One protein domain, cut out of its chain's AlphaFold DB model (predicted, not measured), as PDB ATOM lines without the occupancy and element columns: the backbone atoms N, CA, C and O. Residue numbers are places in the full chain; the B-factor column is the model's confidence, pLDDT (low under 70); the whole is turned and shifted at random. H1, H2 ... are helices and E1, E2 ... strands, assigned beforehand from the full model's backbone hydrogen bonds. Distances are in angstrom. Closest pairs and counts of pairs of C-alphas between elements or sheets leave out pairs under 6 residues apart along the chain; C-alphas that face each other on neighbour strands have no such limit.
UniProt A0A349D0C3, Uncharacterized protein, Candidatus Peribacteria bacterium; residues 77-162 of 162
ATOM      1  N   ASP A  77       3.684 115.464 -36.667       59.41
ATOM      2  CA  ASP A  77       2.256 115.355 -36.945       59.41
ATOM      3  C   ASP A  77       1.878 113.870 -37.141       59.41
ATOM      4  O   ASP A  77       2.304 113.265 -38.131       59.41
ATOM      5  N   PRO A  78       1.092 113.255 -36.240       56.00
ATOM      6  CA  PRO A  78       0.604 111.884 -36.407       56.00
ATOM      7  C   PRO A  78      -0.152 111.684 -37.731       56.00
ATOM      8  O   PRO A  78       0.027 110.666 -38.403       56.00
ATOM      9  N   SER A  79      -0.871 112.714 -38.190       62.81
ATOM     10  CA  SER A  79      -1.617 112.702 -39.455       62.81
ATOM     11  C   SER A  79      -0.698 112.519 -40.668       62.81
ATOM     12  O   SER A  79      -1.098 111.957 -41.689       62.81
ATOM     13  N   PHE A  80       0.551 112.989 -40.580       69.88
ATOM     14  CA  PHE A  80       1.551 112.807 -41.630       69.88
ATOM     15  C   PHE A  80       2.025 111.350 -41.711       69.88
ATOM     16  O   PHE A  80       2.157 110.813 -42.812       69.88
ATOM     17  N   ILE A  81       2.226 110.684 -40.569       70.19
ATOM     18  CA  ILE A  81       2.603 109.263 -40.526       70.19
ATOM     19  C   ILE A  81       1.482 108.395 -41.089       70.19
ATOM     20  O   ILE A  81       1.750 107.540 -41.932       70.19
ATOM     21  N   GLU A  82       0.232 108.667 -40.716       68.06
ATOM     22  CA  GLU A  82      -0.929 107.990 -41.297       68.06
ATOM     23  C   GLU A  82      -0.953 108.115 -42.827       68.06
ATOM     24  O   GLU A  82      -1.119 107.123 -43.540       68.06
ATOM     25  N   GLN A  83      -0.733 109.322 -43.358       68.19
ATOM     26  CA  GLN A  83      -0.695 109.552 -44.804       68.19
ATOM     27  C   GLN A  83       0.477 108.838 -45.486       68.19
ATOM     28  O   GLN A  83       0.314 108.301 -46.585       68.19
ATOM     29  N   LEU A  84       1.659 108.825 -44.871       71.69
ATOM     30  CA  LEU A  84       2.827 108.131 -45.412       71.69
ATOM     31  C   LEU A  84       2.613 106.621 -45.455       71.69
ATOM     32  O   LEU A  84       2.860 106.002 -46.492       71.69
ATOM     33  N   VAL A  85       2.120 106.037 -44.362       69.44
ATOM     34  CA  VAL A  85       1.864 104.597 -44.268       69.44
ATOM     35  C   VAL A  85       0.792 104.182 -45.265       69.44
ATOM     36  O   VAL A  85       1.032 103.253 -46.030       69.44
ATOM     37  N   ARG A  86      -0.329 104.907 -45.367       68.81
ATOM     38  CA  ARG A  86      -1.376 104.582 -46.353       68.81
ATOM     39  C   ARG A  86      -0.875 104.608 -47.798       68.81
ATOM     40  O   ARG A  86      -1.319 103.814 -48.616       68.81
ATOM     41  N   ASN A  87       0.049 105.512 -48.124       66.62
ATOM     42  CA  ASN A  87       0.528 105.679 -49.499       66.62
ATOM     43  C   ASN A  87       1.758 104.821 -49.842       66.62
ATOM     44  O   ASN A  87       2.039 104.621 -51.025       66.62
ATOM     45  N   ARG A  88       2.531 104.360 -48.847       67.19
ATOM     46  CA  ARG A  88       3.819 103.661 -49.057       67.19
ATOM     47  C   ARG A  88       3.936 102.307 -48.360       67.19
ATOM     48  O   ARG A  88       4.890 101.579 -48.631       67.19
ATOM     49  N   GLY A  89       3.013 101.970 -47.465       76.88
ATOM     50  CA  GLY A  89       2.928 100.706 -46.727       76.88
ATOM     51  C   GLY A  89       4.005 100.483 -45.658       76.88
ATOM     52  O   GLY A  89       3.747  99.788 -44.679       76.88
ATOM     53  N   ILE A  90       5.207 101.049 -45.817       86.50
ATOM     54  CA  ILE A  90       6.360 100.856 -44.925       86.50
ATOM     55  C   ILE A  90       7.084 102.191 -44.740       86.50
ATOM     56  O   ILE A  90       7.493 102.800 -45.728       86.50
ATOM     57  N   LEU A  91       7.299 102.603 -43.488       87.12
ATOM     58  CA  LEU A  91       8.074 103.801 -43.167       87.12
ATOM     59  C   LEU A  91       9.578 103.559 -43.373       87.12
ATOM     60  O   LEU A  91      10.137 102.581 -42.865       87.12
ATOM     61  N   LYS A  92      10.247 104.478 -44.073       89.88
ATOM     62  CA  LYS A  92      11.695 104.467 -44.328       89.88
ATOM     63  C   LYS A  92      12.342 105.785 -43.920       89.88
ATOM     64  O   LYS A  92      11.673 106.789 -43.682       89.88
ATOM     65  N   ARG A  93      13.674 105.816 -43.883       87.81
ATOM     66  CA  ARG A  93      14.446 106.997 -43.474       87.81
ATOM     67  C   ARG A  93      14.170 108.211 -44.358       87.81
ATOM     68  O   ARG A  93      14.074 109.326 -43.853       87.81
ATOM     69  N   GLY A  94      14.015 108.001 -45.666       83.62
ATOM     70  CA  GLY A  94      13.675 109.067 -46.612       83.62
ATOM     71  C   GLY A  94      12.314 109.724 -46.349       83.62
ATOM     72  O   GLY A  94      12.103 110.852 -46.782       83.62
ATOM     73  N   ASP A  95      11.415 109.050 -45.626       81.94
ATOM     74  CA  ASP A  95      10.064 109.540 -45.344       81.94
ATOM     75  C   ASP A  95      10.015 110.477 -44.123       81.94
ATOM     76  O   ASP A  95       9.116 111.306 -44.023       81.94
ATOM     77  N   VAL A  96      10.999 110.396 -43.220       78.69
ATOM     78  CA  VAL A  96      11.082 111.214 -41.989       78.69
ATOM     79  C   VAL A  96      12.045 112.401 -42.123       78.69
ATOM     80  O   VAL A  96      12.600 112.903 -41.141       78.69
ATOM     81  N   GLN A  97      12.277 112.848 -43.359       74.88
ATOM     82  CA  GLN A  97      13.070 114.039 -43.644       74.88
ATOM     83  C   GLN A  97      12.187 115.284 -43.683       74.88
ATOM     84  O   GLN A  97      11.356 115.444 -44.576       74.88
ATOM     85  N   HIS A  98      12.416 116.203 -42.747       68.12
ATOM     86  CA  HIS A  98      11.794 117.520 -42.743       68.12
ATOM     87  C   HIS A  98      12.810 118.587 -43.181       68.12
ATOM     88  O   HIS A  98      14.013 118.410 -42.968       68.12
ATOM     89  N   PRO A  99      12.380 119.733 -43.745       56.53
ATOM     90  CA  PRO A  99      13.288 120.825 -44.109       56.53
ATOM     91  C   PRO A  99      14.183 121.345 -42.972       56.53
ATOM     92  O   PRO A  99      15.230 121.925 -43.245       56.53
ATOM     93  N   SER A 100      13.789 121.146 -41.708       59.19
ATOM     94  CA  SER A 100      14.589 121.509 -40.526       59.19
ATOM     95  C   SER A 100      15.541 120.408 -40.040       59.19
ATOM     96  O   SER A 100      16.301 120.643 -39.104       59.19
ATOM     97  N   GLY A 101      15.525 119.227 -40.663       61.94
ATOM     98  CA  GLY A 101      16.408 118.103 -40.353       61.94
ATOM     99  C   GLY A 101      15.682 116.753 -40.260       61.94
ATOM    100  O   GLY A 101      14.454 116.695 -40.362       61.94
ATOM    101  N   PRO A 102      16.434 115.652 -40.074       66.75
ATOM    102  CA  PRO A 102      15.868 114.333 -39.799       66.75
ATOM    103  C   PRO A 102      15.076 114.357 -38.492       66.75
ATOM    104  O   PRO A 102      15.578 114.843 -37.477       66.75
ATOM    105  N   GLN A 103      13.865 113.808 -38.503       74.12
ATOM    106  CA  GLN A 103      12.968 113.879 -37.356       74.12
ATOM    107  C   GLN A 103      12.683 112.479 -36.781       74.12
ATOM    108  O   GLN A 103      12.443 111.532 -37.529       74.12
ATOM    109  N   ALA A 104      12.616 112.343 -35.452       77.50
ATOM    110  CA  ALA A 104      12.218 111.090 -34.792       77.50
ATOM    111  C   ALA A 104      10.698 110.957 -34.641       77.50
ATOM    112  O   ALA A 104      10.050 111.884 -34.170       77.50
ATOM    113  N   VAL A 105      10.143 109.792 -34.968       78.94
ATOM    114  CA  VAL A 105       8.702 109.514 -34.907       78.94
ATOM    115  C   VAL A 105       8.320 109.051 -33.506       78.94
ATOM    116  O   VAL A 105       8.914 108.106 -32.992       78.94
ATOM    117  N   GLY A 106       7.327 109.702 -32.898       80.06
ATOM    118  CA  GLY A 106       6.739 109.314 -31.616       80.06
ATOM    119  C   GLY A 106       5.318 108.793 -31.806       80.06
ATOM    120  O   GLY A 106       4.487 109.531 -32.317       80.06
ATOM    121  N   LEU A 107       5.035 107.559 -31.388       81.56
ATOM    122  CA  LEU A 107       3.705 106.946 -31.456       81.56
ATOM    123  C   LEU A 107       3.318 106.392 -30.089       81.56
ATOM    124  O   LEU A 107       4.065 105.630 -29.472       81.56
ATOM    125  N   SER A 108       2.151 106.776 -29.599       83.25
ATOM    126  CA  SER A 108       1.513 106.121 -28.467       83.25
ATOM    127  C   SER A 108       0.904 104.785 -28.892       83.25
ATOM    128  O   SER A 108       0.847 104.432 -30.071       83.25
ATOM    129  N   ARG A 109       0.419 104.027 -27.908       84.56
ATOM    130  CA  ARG A 109      -0.369 102.827 -28.181       84.56
ATOM    131  C   ARG A 109      -1.608 103.136 -29.032       84.56
ATOM    132  O   ARG A 109      -1.839 102.412 -29.987       84.56
ATOM    133  N   SER A 110      -2.356 104.190 -28.705       82.75
ATOM    134  CA  SER A 110      -3.572 104.555 -29.443       82.75
ATOM    135  C   SER A 110      -3.263 104.942 -30.886       82.75
ATOM    136  O   SER A 110      -3.955 104.482 -31.779       82.75
ATOM    137  N   ASP A 111      -2.159 105.654 -31.133       82.81
ATOM    138  CA  ASP A 111      -1.747 105.981 -32.507       82.81
ATOM    139  C   ASP A 111      -1.433 104.712 -33.324       82.81
ATOM    140  O   ASP A 111      -1.698 104.650 -34.520       82.81
ATOM    141  N   LEU A 112      -0.863 103.678 -32.690       83.81
ATOM    142  CA  LEU A 112      -0.621 102.386 -33.342       83.81
ATOM    143  C   LEU A 112      -1.915 101.600 -33.593       83.81
ATOM    144  O   LEU A 112      -1.977 100.889 -34.590       83.81
ATOM    145  N   GLU A 113      -2.907 101.700 -32.703       85.50
ATOM    146  CA  GLU A 113      -4.241 101.099 -32.885       85.50
ATOM    147  C   GLU A 113      -4.961 101.782 -34.056       85.50
ATOM    148  O   GLU A 113      -5.417 101.100 -34.970       85.50
ATOM    149  N   ASP A 114      -4.939 103.117 -34.102       80.75
ATOM    150  CA  ASP A 114      -5.495 103.894 -35.210       80.75
ATOM    151  C   ASP A 114      -4.804 103.533 -36.535       80.75
ATOM    152  O   ASP A 114      -5.465 103.306 -37.542       80.75
ATOM    153  N   LEU A 115      -3.471 103.413 -36.560       79.44
ATOM    154  CA  LEU A 115      -2.734 103.006 -37.763       79.44
ATOM    155  C   LEU A 115      -3.071 101.584 -38.233       79.44
ATOM    156  O   LEU A 115      -3.070 101.349 -39.441       79.44
ATOM    157  N   ASP A 116      -3.340 100.660 -37.310       78.12
ATOM    158  CA  ASP A 116      -3.745  99.283 -37.618       78.12
ATOM    159  C   ASP A 116      -5.163  99.242 -38.212       78.12
ATOM    160  O   ASP A 116      -5.390  98.590 -39.229       78.12
ATOM    161  N   ASP A 117      -6.091 100.032 -37.665       76.44
ATOM    162  CA  ASP A 117      -7.472 100.151 -38.160       76.44
ATOM    163  C   ASP A 117      -7.568 100.781 -39.561       76.44
ATOM    164  O   ASP A 117      -8.560 100.606 -40.278       76.44
ATOM    165  N   LEU A 118      -6.546 101.538 -39.968       71.12
ATOM    166  CA  LEU A 118      -6.460 102.155 -41.293       71.12
ATOM    167  C   LEU A 118      -5.961 101.212 -42.386       71.12
ATOM    168  O   LEU A 118      -5.988 101.588 -43.564       71.12
ATOM    169  N   MET A 119      -5.491 100.029 -42.010       67.62
ATOM    170  CA  MET A 119      -5.030  99.007 -42.937       67.62
ATOM    171  C   MET A 119      -6.216  98.219 -43.495       67.62
ATOM    172  O   MET A 119      -7.221  98.034 -42.810       67.62
ATOM    173  N   ASP A 120      -6.145  97.795 -44.759       66.31
ATOM    174  CA  ASP A 120      -7.276  97.120 -45.403       66.31
ATOM    175  C   ASP A 120      -7.260  95.631 -45.023       66.31
ATOM    176  O   ASP A 120      -6.417  94.883 -45.525       66.31
ATOM    177  N   PRO A 121      -8.201  95.145 -44.189       62.00
ATOM    178  CA  PRO A 121      -8.224  93.743 -43.783       62.00
ATOM    179  C   PRO A 121      -8.525  92.789 -44.952       62.00
ATOM    180  O   PRO A 121      -8.409  91.570 -44.795       62.00
ATOM    181  N   ALA A 122      -8.957  93.307 -46.108       63.69
ATOM    182  CA  ALA A 122      -9.201  92.525 -47.311       63.69
ATOM    183  C   ALA A 122      -7.952  92.349 -48.193       63.69
ATOM    184  O   ALA A 122      -7.987  91.506 -49.096       63.69
ATOM    185  N   ASP A 123      -6.864  93.090 -47.951       66.19
ATOM    186  CA  ASP A 123      -5.605  92.907 -48.670       66.19
ATOM    187  C   ASP A 123      -4.749  91.824 -47.976       66.19
ATOM    188  O   ASP A 123      -4.250  92.027 -46.871       66.19
ATOM    189  N   PRO A 124      -4.526  90.651 -48.602       58.09
ATOM    190  CA  PRO A 124      -3.697  89.591 -48.024       58.09
ATOM    191  C   PRO A 124      -2.208  89.964 -47.905       58.09
ATOM    192  O   PRO A 124      -1.445  89.215 -47.290       58.09
ATOM    193  N   ALA A 125      -1.770  91.076 -48.508       59.69
ATOM    194  CA  ALA A 125      -0.443  91.652 -48.298       59.69
ATOM    195  C   ALA A 125      -0.367  92.539 -47.041       59.69
ATOM    196  O   ALA A 125       0.735  92.950 -46.648       59.69
ATOM    197  N   ASP A 126      -1.504  92.817 -46.398       66.06
ATOM    198  CA  ASP A 126      -1.583  93.606 -45.179       66.06
ATOM    199  C   ASP A 126      -1.523  92.706 -43.945       66.06
ATOM    200  O   ASP A 126      -2.438  91.962 -43.606       66.06
ATOM    201  N   ILE A 127      -0.365  92.726 -43.290       60.91
ATOM    202  CA  ILE A 127       0.002  91.771 -42.235       60.91
ATOM    203  C   ILE A 127      -0.440  92.226 -40.834       60.91
ATOM    204  O   ILE A 127      -0.061  91.590 -39.850       60.91
ATOM    205  N   GLY A 128      -1.218  93.308 -40.738       66.06
ATOM    206  CA  GLY A 128      -1.458  94.018 -39.481       66.06
ATOM    207  C   GLY A 128      -0.230  94.822 -39.025       66.06
ATOM    208  O   GLY A 128       0.909  94.512 -39.395       66.06
ATOM    209  N   GLY A 129      -0.471  95.866 -38.241       75.44
ATOM    210  CA  GLY A 129       0.507  96.670 -37.517       75.44
ATOM    211  C   GLY A 129       1.306  97.693 -38.328       75.44
ATOM    212  O   GLY A 129       1.379  97.698 -39.558       75.44
ATOM    213  N   PHE A 130       1.986  98.570 -37.591       85.00
ATOM    214  CA  PHE A 130       2.819  99.622 -38.160       85.00
ATOM    215  C   PHE A 130       4.154  99.057 -38.660       85.00
ATOM    216  O   PHE A 130       4.919  98.451 -37.904       85.00
ATOM    217  N   ARG A 131       4.463  99.264 -39.945       86.69
ATOM    218  CA  ARG A 131       5.645  98.684 -40.599       86.69
ATOM    219  C   ARG A 131       6.754  99.708 -40.791       86.69
ATOM    220  O   ARG A 131       6.537 100.769 -41.374       86.69
ATOM    221  N   ILE A 132       7.972  99.330 -40.410       89.88
ATOM    222  CA  ILE A 132       9.189 100.102 -40.674       89.88
ATOM    223  C   ILE A 132      10.225  99.264 -41.414       89.88
ATOM    224  O   ILE A 132      10.357  98.061 -41.183       89.88
ATOM    225  N   LEU A 133      11.015  99.905 -42.270       91.38
ATOM    226  CA  LEU A 133      12.271  99.336 -42.735       91.38
ATOM    227  C   LEU A 133      13.343  99.692 -41.710       91.38
ATOM    228  O   LEU A 133      13.704 100.855 -41.593       91.38
ATOM    229  N   HIS A 134      13.856  98.713 -40.973       93.06
ATOM    230  CA  HIS A 134      14.939  98.930 -40.019       93.06
ATOM    231  C   HIS A 134      16.285  99.099 -40.740       93.06
ATOM    232  O   HIS A 134      16.499  98.527 -41.811       93.06
ATOM    233  N   ALA A 135      17.236  99.806 -40.125       90.62
ATOM    234  CA  ALA A 135      18.578 100.061 -40.658       90.62
ATOM    235  C   ALA A 135      19.366  98.782 -41.006       90.62
ATOM    236  O   ALA A 135      20.280  98.808 -41.826       90.62
ATOM    237  N   SER A 136      18.987  97.634 -40.435       91.00
ATOM    238  CA  SER A 136      19.519  96.320 -40.826       91.00
ATOM    239  C   SER A 136      19.009  95.805 -42.182       91.00
ATOM    240  O   SER A 136      19.346  94.684 -42.554       91.00
ATOM    241  N   GLY A 137      18.130  96.539 -42.869       89.31
ATOM    242  CA  GLY A 137      17.453  96.120 -44.101       89.31
ATOM    243  C   GLY A 137      16.287  95.149 -43.888       89.31
ATOM    244  O   GLY A 137      15.800  94.560 -44.849       89.31
ATOM    245  N   LYS A 138      15.840  94.947 -42.642       91.12
ATOM    246  CA  LYS A 138      14.702  94.071 -42.321       91.12
ATOM    247  C   LYS A 138      13.439  94.903 -42.153       91.12
ATOM    248  O   LYS A 138      13.489  95.954 -41.522       91.12
ATOM    249  N   VAL A 139      12.312  94.408 -42.657       89.00
ATOM    250  CA  VAL A 139      11.003  94.988 -42.334       89.00
ATOM    251  C   VAL A 139      10.596  94.503 -40.949       89.00
ATOM    252  O   VAL A 139      10.594  93.300 -40.685       89.00
ATOM    253  N   MET A 140      10.288  95.441 -40.062       89.56
ATOM    254  CA  MET A 140       9.746  95.173 -38.736       89.56
ATOM    255  C   MET A 140       8.288  95.613 -38.714       89.56
ATOM    256  O   MET A 140       7.966  96.700 -39.186       89.56
ATOM    257  N   CYS A 141       7.427  94.763 -38.166       87.94
ATOM    258  CA  CYS A 141       6.048  95.108 -37.855       87.94
ATOM    259  C   CYS A 141       5.936  95.356 -36.347       87.94
ATOM    260  O   CYS A 141       6.475  94.586 -35.546       87.94
ATOM    261  N   ILE A 142       5.283  96.452 -35.980       87.19
ATOM    262  CA  ILE A 142       5.098  96.897 -34.609       87.19
ATOM    263  C   ILE A 142       3.599  96.944 -34.330       87.19
ATOM    264  O   ILE A 142       2.881  97.797 -34.848       87.19
ATOM    265  N   MET A 143       3.145  96.011 -33.496       87.62
ATOM    266  CA  MET A 143       1.751  95.913 -33.065       87.62
ATOM    267  C   MET A 143       1.503  96.810 -31.854       87.62
ATOM    268  O   MET A 143       2.355  96.885 -30.960       87.62
ATOM    269  N   ALA A 144       0.315  97.404 -31.755       86.56
ATOM    270  CA  ALA A 144      -0.073  98.223 -30.607       86.56
ATOM    271  C   ALA A 144       0.026  97.478 -29.265       86.56
ATOM    272  O   ALA A 144       0.492  98.028 -28.269       86.56
ATOM    273  N   GLU A 145      -0.326  96.189 -29.240       86.00
ATOM    274  CA  GLU A 145      -0.214  95.328 -28.053       86.00
ATOM    275  C   GLU A 145       1.218  95.157 -27.522       86.00
ATOM    276  O   GLU A 145       1.404  94.743 -26.375       86.00
ATOM    277  N   SER A 146       2.228  95.507 -28.326       86.25
ATOM    278  CA  SER A 146       3.630  95.530 -27.898       86.25
ATOM    279  C   SER A 146       3.936  96.713 -26.974       86.25
ATOM    280  O   SER A 146       4.949  96.691 -26.272       86.25
ATOM    281  N   LEU A 147       3.071  97.733 -26.948       83.88
ATOM    282  CA  LEU A 147       3.157  98.881 -26.052       83.88
ATOM    283  C   LEU A 147       2.173  98.754 -24.889       83.88
ATOM    284  O   LEU A 147       1.007  98.371 -25.042       83.88
ATOM    285  N   ARG A 148       2.629  99.139 -23.694       85.62
ATOM    286  CA  ARG A 148       1.735  99.312 -22.547       85.62
ATOM    287  C   ARG A 148       1.037 100.660 -22.641       85.62
ATOM    288  O   ARG A 148       1.522 101.597 -23.269       85.62
ATOM    289  N   GLU A 149      -0.110 100.751 -21.987       80.19
ATOM    290  CA  GLU A 149      -0.843 102.006 -21.877       80.19
ATOM    291  C   GLU A 149       0.038 103.090 -21.232       80.19
ATOM    292  O   GLU A 149       0.665 102.870 -20.193       80.19
ATOM    293  N   GLY A 150       0.118 104.252 -21.882       74.94
ATOM    294  CA  GLY A 150       0.960 105.372 -21.456       74.94
ATOM    295  C   GLY A 150       2.439 105.291 -21.861       74.94
ATOM    296  O   GLY A 150       3.176 106.237 -21.558       74.94
ATOM    297  N   ASP A 151       2.881 104.226 -22.537       80.12
ATOM    298  CA  ASP A 151       4.195 104.184 -23.185       80.12
ATOM    299  C   ASP A 151       4.164 104.925 -24.532       80.12
ATOM    300  O   ASP A 151       3.119 105.052 -25.174       80.12
ATOM    301  N   ILE A 152       5.331 105.414 -24.957       75.69
ATOM    302  CA  ILE A 152       5.528 106.052 -26.264       75.69
ATOM    303  C   ILE A 152       6.658 105.317 -26.983       75.69
ATOM    304  O   ILE A 152       7.781 105.208 -26.476       75.69
ATOM    305  N   LEU A 153       6.358 104.818 -28.175       82.88
ATOM    306  CA  LEU A 153       7.323 104.314 -29.131       82.88
ATOM    307  C   LEU A 153       8.009 105.510 -29.770       82.88
ATOM    308  O   LEU A 153       7.351 106.385 -30.312       82.88
ATOM    309  N   ILE A 154       9.333 105.539 -29.710       82.50
ATOM    310  CA  ILE A 154      10.135 106.557 -30.383       82.50
ATOM    311  C   ILE A 154      11.054 105.826 -31.342       82.50
ATOM    312  O   ILE A 154      11.763 104.917 -30.897       82.50
ATOM    313  N   ILE A 155      11.003 106.228 -32.609       84.31
ATOM    314  CA  ILE A 155      11.794 105.692 -33.714       84.31
ATOM    315  C   ILE A 155      12.646 106.826 -34.260       84.31
ATOM    316  O   ILE A 155      12.127 107.807 -34.797       84.31
ATOM    317  N   TYR A 156      13.956 106.701 -34.127       83.75
ATOM    318  CA  TYR A 156      14.883 107.689 -34.655       83.75
ATOM    319  C   TYR A 156      15.179 107.436 -36.148       83.75
ATOM    320  O   TYR A 156      15.180 106.282 -36.586       83.75
ATOM    321  N   PRO A 157      15.474 108.474 -36.957       84.75
ATOM    322  CA  PRO A 157      15.819 108.317 -38.376       84.75
ATOM    323  C   PRO A 157      16.952 107.320 -38.638       84.75
ATOM    324  O   PRO A 157      16.932 106.588 -39.628       84.75
ATOM    325  N   GLU A 158      17.947 107.278 -37.752       83.38
ATOM    326  CA  GLU A 158      19.078 106.357 -37.837       83.38
ATOM    327  C   GLU A 158      18.677 104.880 -37.695       83.38
ATOM    328  O   GLU A 158      19.375 104.013 -38.221       83.38
ATOM    329  N   GLU A 159      17.545 104.589 -37.047       85.06
ATOM    330  CA  GLU A 159      17.004 103.234 -36.900       85.06
ATOM    331  C   GLU A 159      16.271 102.761 -38.161       85.06
ATOM    332  O   GLU A 159      16.021 101.565 -38.313       85.06
ATOM    333  N   LEU A 160      15.961 103.672 -39.087       88.81
ATOM    334  CA  LEU A 160      15.292 103.361 -40.346       88.81
ATOM    335  C   LEU A 160      16.304 103.071 -41.460       88.81
ATOM    336  O   LEU A 160      17.394 103.634 -41.480       88.81
ATOM    337  N   GLY A 161      15.952 102.192 -42.394       88.31
ATOM    338  CA  GLY A 161      16.681 101.936 -43.638       88.31
ATOM    339  C   GLY A 161      16.236 102.859 -44.775       88.31
ATOM    340  O   GLY A 161      15.284 103.623 -44.622       88.31
ATOM    341  N   GLU A 162      16.934 102.778 -45.909       88.00
ATOM    342  CA  GLU A 162      16.680 103.586 -47.118       88.00
ATOM    343  C   GLU A 162      15.499 103.082 -47.968       88.00
ATOM    344  O   GLU A 162      15.373 101.855 -48.194       88.00
TER     345      GLU A 162
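This is residues 77 to 162 of the 162 residues of an uncharacterized protein of Candidatus Peribacteria bacterium (UniProt A0A349D0C3). Two small two-stranded ribbons, E1 with E4 and the hairpin E2 with E3, are bridged at one end by H3, which comes near E4 and E2. H1 lies along one side near H3, E1 and E2, and short H2 is at the other end of E1 and E2. The printed part has 86 residues with three named helices and four named strands, in the order H1 H2 E1 H3 E2 E3 E4; both sheets are antiparallel, and the class is mixed, with under half of the residues in named elements. It is compact, with a radius of gyration of the C-alphas of 12.4 A and spans of 36 by 29 by 24 A.

H1, residues 78 to 88, is close to but not clearly touching H2, residues 93 to 96; the closest C-alphas, of Leu 84 and Asp 95, are 7.4 A apart. E1, residues 105 to 108, is antiparallel to E4, residues 152 to 155, at 158 degrees, with N 105 and O 155 2.8 A apart. H3, residues 109 to 117, is close to but not clearly touching H1, with C-alphas 82 and 115 closest at 6.4 A; they run the same way at a shallow tilt of 34 degrees, only just short of steep. The closest C-alphas of H3 and E2, residues 130 to 133, are those of Leu 115 and Phe 130, 6.5 A apart. E2 and E3, residues 139 to 142, form a hairpin, with N 142 and O 130 2.8 A apart. E1 and E2 are apart. In H1 and H3 every O i to N i+4 pair is within hydrogen-bond range; H2 is too short for one.

H1 begins at C-alpha 78 (0.604, 111.884, -36.407) and is 15.4 A long; H3 is 12.5 A. E4 ends at C-alpha 155 (11.794, 105.692, -33.714).

The C-alphas farthest apart, of Ser 100 and Ala 122, are 38.1 A apart. The printed part has no cut, and the link from H3 to E2 is long. Mean pLDDT of the printed part is 77.8; 25 residues are under 70, among them 98 to 102 and 119 to 128.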